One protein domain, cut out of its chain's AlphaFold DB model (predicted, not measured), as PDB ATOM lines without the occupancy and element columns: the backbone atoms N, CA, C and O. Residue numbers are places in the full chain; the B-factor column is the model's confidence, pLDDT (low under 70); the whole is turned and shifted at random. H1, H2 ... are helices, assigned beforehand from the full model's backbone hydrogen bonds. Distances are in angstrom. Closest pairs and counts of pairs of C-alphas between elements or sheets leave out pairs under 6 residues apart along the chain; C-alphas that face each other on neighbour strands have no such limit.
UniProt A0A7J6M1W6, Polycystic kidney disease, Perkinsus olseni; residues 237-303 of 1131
ATOM      1  N   ALA A 237     -40.228 -52.953 -30.125       57.62
ATOM      2  CA  ALA A 237     -40.956 -52.328 -31.230       57.62
ATOM      3  C   ALA A 237     -40.037 -51.621 -32.247       57.62
ATOM      4  O   ALA A 237     -40.396 -51.487 -33.413       57.62
ATOM      5  N   ARG A 238     -38.852 -51.167 -31.816       60.91
ATOM      6  CA  ARG A 238     -37.831 -50.547 -32.679       60.91
ATOM      7  C   ARG A 238     -36.604 -51.427 -32.896       60.91
ATOM      8  O   ARG A 238     -35.592 -50.929 -33.380       60.91
ATOM      9  N   TYR A 239     -36.659 -52.712 -32.540       62.72
ATOM     10  CA  TYR A 239     -35.494 -53.594 -32.641       62.72
ATOM     11  C   TYR A 239     -34.933 -53.637 -34.067       62.72
ATOM     12  O   TYR A 239     -33.729 -53.486 -34.253       62.72
ATOM     13  N   ASP A 240     -35.811 -53.734 -35.066       54.06
ATOM     14  CA  ASP A 240     -35.430 -53.732 -36.481       54.06
ATOM     15  C   ASP A 240     -34.793 -52.401 -36.907       54.06
ATOM     16  O   ASP A 240     -33.825 -52.389 -37.665       54.06
ATOM     17  N   GLU A 241     -35.272 -51.279 -36.363       62.62
ATOM     18  CA  GLU A 241     -34.710 -49.943 -36.596       62.62
ATOM     19  C   GLU A 241     -33.305 -49.823 -35.978       62.62
ATOM     20  O   GLU A 241     -32.374 -49.355 -36.631       62.62
ATOM     21  N   PHE A 242     -33.112 -50.331 -34.755       62.81
ATOM     22  CA  PHE A 242     -31.807 -50.376 -34.086       62.81
ATOM     23  C   PHE A 242     -30.828 -51.357 -34.743       62.81
ATOM     24  O   PHE A 242     -29.622 -51.110 -34.735       62.81
ATOM     25  N   ALA A 243     -31.323 -52.463 -35.302       56.78
ATOM     26  CA  ALA A 243     -30.514 -53.473 -35.976       56.78
ATOM     27  C   ALA A 243     -30.046 -53.006 -37.362       56.78
ATOM     28  O   ALA A 243     -28.881 -53.210 -37.706       56.78
ATOM     29  N   LEU A 244     -30.919 -52.345 -38.134       55.91
ATOM     30  CA  LEU A 244     -30.583 -51.728 -39.424       55.91
ATOM     31  C   LEU A 244     -29.610 -50.555 -39.266       55.91
ATOM     32  O   LEU A 244     -28.750 -50.339 -40.116       55.91
ATOM     33  N   GLU A 245     -29.720 -49.817 -38.163       57.59
ATOM     34  CA  GLU A 245     -28.885 -48.660 -37.851       57.59
ATOM     35  C   GLU A 245     -27.786 -48.956 -36.813       57.59
ATOM     36  O   GLU A 245     -27.292 -48.041 -36.156       57.59
ATOM     37  N   ARG A 246     -27.353 -50.214 -36.656       54.81
ATOM     38  CA  ARG A 246     -26.345 -50.615 -35.650       54.81
ATOM     39  C   ARG A 246     -25.027 -49.826 -35.741       54.81
ATOM     40  O   ARG A 246     -24.390 -49.569 -34.717       54.81
ATOM     41  N   ASP A 247     -24.663 -49.413 -36.954       52.88
ATOM     42  CA  ASP A 247     -23.474 -48.602 -37.245       52.88
ATOM     43  C   ASP A 247     -23.770 -47.087 -37.284       52.88
ATOM     44  O   ASP A 247     -22.856 -46.262 -37.353       52.88
ATOM     45  N   SER A 248     -25.045 -46.698 -37.202       62.50
ATOM     46  CA  SER A 248     -25.503 -45.310 -37.166       62.50
ATOM     47  C   SER A 248     -25.418 -44.745 -35.739       62.50
ATOM     48  O   SER A 248     -25.767 -45.381 -34.747       62.50
ATOM     49  N   ASN A 249     -24.962 -43.495 -35.611       68.38
ATOM     50  CA  ASN A 249     -24.913 -42.781 -34.326       68.38
ATOM     51  C   ASN A 249     -26.244 -42.090 -33.969       68.38
ATOM     52  O   ASN A 249     -26.274 -41.276 -33.046       68.38
ATOM     53  N   LYS A 250     -27.338 -42.366 -34.692       69.50
ATOM     54  CA  LYS A 250     -28.602 -41.617 -34.590       69.50
ATOM     55  C   LYS A 250     -29.263 -41.732 -33.215       69.50
ATOM     56  O   LYS A 250     -29.758 -40.738 -32.699       69.50
ATOM     57  N   PHE A 251     -29.222 -42.918 -32.604       69.56
ATOM     58  CA  PHE A 251     -29.813 -43.194 -31.282       69.56
ATOM     59  C   PHE A 251     -28.791 -43.177 -30.135       69.56
ATOM     60  O   PHE A 251     -29.056 -43.665 -29.031       69.56
ATOM     61  N   LEU A 252     -27.592 -42.657 -30.395       74.81
ATOM     62  CA  LEU A 252     -26.534 -42.578 -29.402       74.81
ATOM     63  C   LEU A 252     -26.793 -41.389 -28.455       74.81
ATOM     64  O   LEU A 252     -26.824 -40.240 -28.892       74.81
ATOM     65  N   GLY A 253     -26.945 -41.660 -27.157       72.88
ATOM     66  CA  GLY A 253     -27.226 -40.651 -26.130       72.88
ATOM     67  C   GLY A 253     -28.702 -40.260 -25.989       72.88
ATOM     68  O   GLY A 253     -28.994 -39.231 -25.385       72.88
ATOM     69  N   ASP A 254     -29.636 -41.052 -26.522       78.31
ATOM     70  CA  ASP A 254     -31.069 -40.786 -26.358       78.31
ATOM     71  C   ASP A 254     -31.511 -40.943 -24.886       78.31
ATOM     72  O   ASP A 254     -31.322 -41.985 -24.252       78.31
ATOM     73  N   SER A 255     -32.157 -39.902 -24.353       75.62
ATOM     74  CA  SER A 255     -32.758 -39.866 -23.010       75.62
ATOM     75  C   SER A 255     -33.770 -40.993 -22.735       75.62
ATOM     76  O   SER A 255     -33.987 -41.359 -21.575       75.62
ATOM     77  N   SER A 256     -34.345 -41.604 -23.779       73.94
ATOM     78  CA  SER A 256     -35.255 -42.750 -23.662       73.94
ATOM     79  C   SER A 256     -34.623 -43.972 -22.976       73.94
ATOM     80  O   SER A 256     -35.348 -44.738 -22.330       73.94
ATOM     81  N   PHE A 257     -33.290 -44.110 -23.030       79.75
ATOM     82  CA  PHE A 257     -32.532 -45.166 -22.348       79.75
ATOM     83  C   PHE A 257     -32.559 -45.032 -20.821       79.75
ATOM     84  O   PHE A 257     -32.643 -46.046 -20.131       79.75
ATOM     85  N   TRP A 258     -32.558 -43.808 -20.277       84.06
ATOM     86  CA  TRP A 258     -32.741 -43.593 -18.836       84.06
ATOM     87  C   TRP A 258     -34.177 -43.920 -18.404       84.06
ATOM     88  O   TRP A 258     -34.374 -44.659 -17.440       84.06
ATOM     89  N   LYS A 259     -35.181 -43.452 -19.159       79.88
ATOM     90  CA  LYS A 259     -36.610 -43.680 -18.861       79.88
ATOM     91  C   LYS A 259     -36.982 -45.171 -18.809       79.88
ATOM     92  O   LYS A 259     -37.790 -45.598 -17.979       79.88
ATOM     93  N   HIS A 260     -36.382 -45.968 -19.693       78.69
ATOM     94  CA  HIS A 260     -36.671 -47.395 -19.858       78.69
ATOM     95  C   HIS A 260     -35.504 -48.299 -19.448       78.69
ATOM     96  O   HIS A 260     -35.397 -49.417 -19.944       78.69
ATOM     97  N   TYR A 261     -34.651 -47.848 -18.525       82.19
ATOM     98  CA  TYR A 261     -33.439 -48.556 -18.106       82.19
ATOM     99  C   TYR A 261     -33.659 -50.041 -17.754       82.19
ATOM    100  O   TYR A 261     -32.865 -50.904 -18.120       82.19
ATOM    101  N   GLU A 262     -34.770 -50.362 -17.090       75.88
ATOM    102  CA  GLU A 262     -35.129 -51.730 -16.677       75.88
ATOM    103  C   GLU A 262     -35.458 -52.666 -17.842       75.88
ATOM    104  O   GLU A 262     -35.382 -53.884 -17.696       75.88
ATOM    105  N   LYS A 263     -35.834 -52.099 -18.988       75.81
ATOM    106  CA  LYS A 263     -36.260 -52.833 -20.179       75.81
ATOM    107  C   LYS A 263     -35.133 -53.077 -21.174       75.81
ATOM    108  O   LYS A 263     -35.374 -53.671 -22.224       75.81
ATOM    109  N   ILE A 264     -33.918 -52.618 -20.863       78.25
ATOM    110  CA  ILE A 264     -32.761 -52.801 -21.733       78.25
ATOM    111  C   ILE A 264     -32.419 -54.303 -21.789       78.25
ATOM    112  O   ILE A 264     -32.107 -54.900 -20.753       78.25
ATOM    113  N   PRO A 265     -32.448 -54.931 -22.977       73.56
ATOM    114  CA  PRO A 265     -32.160 -56.355 -23.134       73.56
ATOM    115  C   PRO A 265     -30.691 -56.682 -22.811       73.56
ATOM    116  O   PRO A 265     -29.775 -56.387 -23.579       73.56
ATOM    117  N   VAL A 266     -30.458 -57.368 -21.686       74.62
ATOM    118  CA  VAL A 266     -29.110 -57.703 -21.176       74.62
ATOM    119  C   VAL A 266     -28.296 -58.546 -22.169       74.62
ATOM    120  O   VAL A 266     -27.077 -58.406 -22.246       74.62
ATOM    121  N   ARG A 267     -28.962 -59.375 -22.985       72.12
ATOM    122  CA  ARG A 267     -28.329 -60.223 -24.012       72.12
ATOM    123  C   ARG A 267     -27.438 -59.440 -24.984       72.12
ATOM    124  O   ARG A 267     -26.366 -59.916 -25.344       72.12
ATOM    125  N   PHE A 268     -27.840 -58.227 -25.367       74.75
ATOM    126  CA  PHE A 268     -27.081 -57.405 -26.314       74.75
ATOM    127  C   PHE A 268     -25.982 -56.588 -25.632       74.75
ATOM    128  O   PHE A 268     -25.015 -56.205 -26.286       74.75
ATOM    129  N   VAL A 269     -26.050 -56.399 -24.310       78.81
ATOM    130  CA  VAL A 269     -25.009 -55.707 -23.529       78.81
ATOM    131  C   VAL A 269     -23.696 -56.494 -23.527       78.81
ATOM    132  O   VAL A 269     -22.625 -55.894 -23.522       78.81
ATOM    133  N   TYR A 270     -23.760 -57.829 -23.609       76.50
ATOM    134  CA  TYR A 270     -22.566 -58.675 -23.712       76.50
ATOM    135  C   TYR A 270     -21.778 -58.488 -25.017       76.50
ATOM    136  O   TYR A 270     -20.596 -58.830 -25.071       76.50
ATOM    137  N   LYS A 271     -22.395 -57.888 -26.045       75.12
ATOM    138  CA  LYS A 271     -21.753 -57.566 -27.322       75.12
ATOM    139  C   LYS A 271     -21.203 -56.143 -27.272       75.12
ATOM    140  O   LYS A 271     -21.952 -55.173 -27.283       75.12
ATOM    141  N   ALA A 272     -19.882 -55.988 -27.286       71.75
ATOM    142  CA  ALA A 272     -19.253 -54.681 -27.088       71.75
ATOM    143  C   ALA A 272     -19.415 -53.679 -28.255       71.75
ATOM    144  O   ALA A 272     -18.999 -52.525 -28.128       71.75
ATOM    145  N   GLY A 273     -19.966 -54.128 -29.387       71.31
ATOM    146  CA  GLY A 273     -20.355 -53.305 -30.538       71.31
ATOM    147  C   GLY A 273     -21.865 -53.059 -30.641       71.31
ATOM    148  O   GLY A 273     -22.331 -52.621 -31.687       71.31
ATOM    149  N   SER A 274     -22.655 -53.401 -29.621       76.69
ATOM    150  CA  SER A 274     -24.091 -53.109 -29.605       76.69
ATOM    151  C   SER A 274     -24.370 -51.646 -29.243       76.69
ATOM    152  O   SER A 274     -23.573 -50.985 -28.567       76.69
ATOM    153  N   MET A 275     -25.519 -51.131 -29.684       78.94
ATOM    154  CA  MET A 275     -25.966 -49.777 -29.343       78.94
ATOM    155  C   MET A 275     -26.256 -49.650 -27.843       78.94
ATOM    156  O   MET A 275     -25.928 -48.634 -27.232       78.94
ATOM    157  N   GLU A 276     -26.775 -50.709 -27.223       81.69
ATOM    158  CA  GLU A 276     -27.047 -50.799 -25.790       81.69
ATOM    159  C   GLU A 276     -25.762 -50.665 -24.969       81.69
ATOM    160  O   GLU A 276     -25.727 -49.889 -24.016       81.69
ATOM    161  N   TYR A 277     -24.681 -51.349 -25.361       84.69
ATOM    162  CA  TYR A 277     -23.380 -51.219 -24.700       84.69
ATOM    163  C   TYR A 277     -22.817 -49.795 -24.828       84.69
ATOM    164  O   TYR A 277     -22.330 -49.222 -23.851       84.69
ATOM    165  N   ARG A 278     -22.893 -49.196 -26.025       85.56
ATOM    166  CA  ARG A 278     -22.392 -47.834 -26.280       85.56
ATOM    167  C   ARG A 278     -23.182 -46.778 -25.501       85.56
ATOM    168  O   ARG A 278     -22.570 -45.871 -24.936       85.56
ATOM    169  N   ASN A 279     -24.503 -46.920 -25.419       87.19
ATOM    170  CA  ASN A 279     -25.359 -46.039 -24.628       87.19
ATOM    171  C   ASN A 279     -25.151 -46.231 -23.122       87.19
ATOM    172  O   ASN A 279     -24.995 -45.237 -22.424       87.19
ATOM    173  N   LEU A 280     -25.021 -47.464 -22.619       88.25
ATOM    174  CA  LEU A 280     -24.678 -47.711 -21.209       88.25
ATOM    175  C   LEU A 280     -23.314 -47.113 -20.834       88.25
ATOM    176  O   LEU A 280     -23.174 -46.541 -19.753       88.25
ATOM    177  N   LYS A 281     -22.331 -47.154 -21.743       89.06
ATOM    178  CA  LYS A 281     -21.049 -46.457 -21.560       89.06
ATOM    179  C   LYS A 281     -21.238 -44.942 -21.433       89.06
ATOM    180  O   LYS A 281     -20.645 -44.340 -20.544       89.06
ATOM    181  N   LEU A 282     -22.044 -44.324 -22.298       88.69
ATOM    182  CA  LEU A 282     -22.343 -42.889 -22.219       88.69
ATOM    183  C   LEU A 282     -23.108 -42.526 -20.947       88.69
ATOM    184  O   LEU A 282     -22.770 -41.534 -20.318       88.69
ATOM    185  N   MET A 283     -24.074 -43.345 -20.531       90.31
ATOM    186  CA  MET A 283     -24.808 -43.167 -19.276       90.31
ATOM    187  C   MET A 283     -23.876 -43.242 -18.059       90.31
ATOM    188  O   MET A 283     -24.009 -42.440 -17.138       90.31
ATOM    189  N   LEU A 284     -22.905 -44.166 -18.054       91.00
ATOM    190  CA  LEU A 284     -21.885 -44.240 -17.004       91.00
ATOM    191  C   LEU A 284     -20.993 -42.991 -17.000       91.00
ATOM    192  O   LEU A 284     -20.725 -42.445 -15.934       91.00
ATOM    193  N   LEU A 285     -20.553 -42.521 -18.172       90.88
ATOM    194  CA  LEU A 285     -19.758 -41.295 -18.289       90.88
ATOM    195  C   LEU A 285     -20.541 -40.058 -17.837       90.88
ATOM    196  O   LEU A 285     -19.992 -39.233 -17.116       90.88
ATOM    197  N   GLU A 286     -21.818 -39.953 -18.207       91.12
ATOM    198  CA  GLU A 286     -22.726 -38.899 -17.746       91.12
ATOM    199  C   GLU A 286     -22.850 -38.921 -16.218       91.12
ATOM    200  O   GLU A 286     -22.727 -37.881 -15.578       91.12
ATOM    201  N   MET A 287     -23.028 -40.105 -15.621       92.06
ATOM    202  CA  MET A 287     -23.115 -40.269 -14.170       92.06
ATOM    203  C   MET A 287     -21.805 -39.890 -13.468       92.06
ATOM    204  O   MET A 287     -21.844 -39.172 -12.475       92.06
ATOM    205  N   ILE A 288     -20.646 -40.330 -13.972       93.62
ATOM    206  CA  ILE A 288     -19.333 -39.985 -13.399       93.62
ATOM    207  C   ILE A 288     -19.082 -38.480 -13.503       93.62
ATOM    208  O   ILE A 288     -18.682 -37.858 -12.521       93.62
ATOM    209  N   PHE A 289     -19.358 -37.885 -14.667       94.19
ATOM    210  CA  PHE A 289     -19.267 -36.443 -14.863       94.19
ATOM    211  C   PHE A 289     -20.167 -35.704 -13.868       94.19
ATOM    212  O   PHE A 289     -19.714 -34.777 -13.201       94.19
ATOM    213  N   TYR A 290     -21.411 -36.150 -13.698       94.62
ATOM    214  CA  TYR A 290     -22.346 -35.515 -12.781       94.62
ATOM    215  C   TYR A 290     -21.941 -35.663 -11.307       94.62
ATOM    216  O   TYR A 290     -22.018 -34.699 -10.555       94.62
ATOM    217  N   LEU A 291     -21.445 -36.832 -10.893       94.81
ATOM    218  CA  LEU A 291     -20.892 -37.030  -9.549       94.81
ATOM    219  C   LEU A 291     -19.668 -36.137  -9.308       94.81
ATOM    220  O   LEU A 291     -19.541 -35.571  -8.226       94.81
ATOM    221  N   SER A 292     -18.807 -35.962 -10.318       94.81
ATOM    222  CA  SER A 292     -17.680 -35.025 -10.237       94.81
ATOM    223  C   SER A 292     -18.147 -33.571 -10.130       94.81
ATOM    224  O   SER A 292     -17.596 -32.825  -9.329       94.81
ATOM    225  N   LEU A 293     -19.209 -33.193 -10.851       94.06
ATOM    226  CA  LEU A 293     -19.821 -31.866 -10.777       94.06
ATOM    227  C   LEU A 293     -20.378 -31.598  -9.377       94.06
ATOM    228  O   LEU A 293     -20.098 -30.549  -8.807       94.06
ATOM    229  N   VAL A 294     -21.131 -32.547  -8.805       94.88
ATOM    230  CA  VAL A 294     -21.675 -32.419  -7.443       94.88
ATOM    231  C   VAL A 294     -20.537 -32.302  -6.432       94.88
ATOM    232  O   VAL A 294     -20.554 -31.383  -5.623       94.88
ATOM    233  N   ALA A 295     -19.522 -33.168  -6.518       93.00
ATOM    234  CA  ALA A 295     -18.368 -33.130  -5.624       93.00
ATOM    235  C   ALA A 295     -17.617 -31.788  -5.710       93.00
ATOM    236  O   ALA A 295     -17.383 -31.157  -4.679       93.00
ATOM    237  N   CYS A 296     -17.307 -31.308  -6.919       91.62
ATOM    238  CA  CYS A 296     -16.660 -30.012  -7.129       91.62
ATOM    239  C   CYS A 296     -17.517 -28.853  -6.606       91.62
ATOM    240  O   CYS A 296     -16.993 -27.994  -5.904       91.62
ATOM    241  N   LEU A 297     -18.825 -28.843  -6.883       91.38
ATOM    242  CA  LEU A 297     -19.745 -27.810  -6.400       91.38
ATOM    243  C   LEU A 297     -19.824 -27.792  -4.867       91.38
ATOM    244  O   LEU A 297     -19.805 -26.724  -4.264       91.38
ATOM    245  N   THR A 298     -19.866 -28.965  -4.230       91.12
ATOM    246  CA  THR A 298     -19.890 -29.080  -2.763       91.12
ATOM    247  C   THR A 298     -18.567 -28.684  -2.123       91.12
ATOM    248  O   THR A 298     -18.573 -28.010  -1.097       91.12
ATOM    249  N   ALA A 299     -17.438 -29.037  -2.743       87.25
ATOM    250  CA  ALA A 299     -16.123 -28.603  -2.294       87.25
ATOM    251  C   ALA A 299     -15.977 -27.083  -2.434       87.25
ATOM    252  O   ALA A 299     -15.456 -26.431  -1.535       87.25
ATOM    253  N   PHE A 300     -16.483 -26.502  -3.522       86.06
ATOM    254  CA  PHE A 300     -16.519 -25.056  -3.682       86.06
ATOM    255  C   PHE A 300     -17.399 -24.392  -2.629       86.06
ATOM    256  O   PHE A 300     -16.933 -23.454  -2.006       86.06
ATOM    257  N   LEU A 301     -18.605 -24.903  -2.351       86.00
ATOM    258  CA  LEU A 301     -19.448 -24.379  -1.268       86.00
ATOM    259  C   LEU A 301     -18.713 -24.393   0.082       86.00
ATOM    260  O   LEU A 301     -18.730 -23.385   0.781       86.00
ATOM    261  N   TYR A 302     -18.057 -25.507   0.417       83.31
ATOM    262  CA  TYR A 302     -17.334 -25.668   1.681       83.31
ATOM    263  C   TYR A 302     -16.159 -24.692   1.828       83.31
ATOM    264  O   TYR A 302     -15.945 -24.163   2.910       83.31
ATOM    265  N   ASN A 303     -15.406 -24.445   0.752       78.12
ATOM    266  CA  ASN A 303     -14.255 -23.541   0.799       78.12
ATOM    267  C   ASN A 303     -14.646 -22.064   0.599       78.12
ATOM    268  O   ASN A 303     -13.984 -21.185   1.132       78.12
TER     269      ASN A 303
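Overview. This is residues 237 to 303 of the 1131 residues of the protein "Polycystic kidney disease" of Perkinsus olseni (UniProt A0A7J6M1W6). One long, unbent helix, H4, rises from a small head in which loops and three short helices, H1, H2 and H3, gather round its first turns. Residues 287 to 303 of H4 stick out as a free arm, which makes the length. The printed part has 67 residues with four named helices, H1 to H4, and no named strand: all helix. It is loose, with a radius of gyration of the C-alphas of 15.4 A, and spans 52 by 22 by 20 A.

Along the chain. H1 is residues 239 to 244, beginning at C-alpha 239 (-35.494, -53.594, -32.641). H2 is residues 256 to 259 and H3 residues 266 to 269. H4, residues 275 to 303, is 41.6 A long and ends at C-alpha 303 (-14.255, -23.541, 0.799).

Arrangement. H1 and H4 are close but not clearly touching, about perpendicular at 79 degrees; their closest C-alphas, Phe 242 and Met 275, are 7.5 A apart. H2 is likewise close to H4 but not clearly touching, Phe 257 to Asn 279, 7.6 A between closest C-alphas. H3 and H4 touch only at the corner, H4 with residues 276 to 277 alone; the closest C-alphas, Val 269 and Tyr 277, are 4.9 A apart. H1 and H3 are apart. Every O i to N i+4 pair is within hydrogen-bond range in H1 and H4; H2 and H3 are too short for one.

Size, cuts and confidence. The farthest C-alphas, Asp 240 and Asn 303, are 52.4 A apart. The printed part has no cut; the link H1 to H2 is long. Residues 237 to 251 have pLDDT under 70.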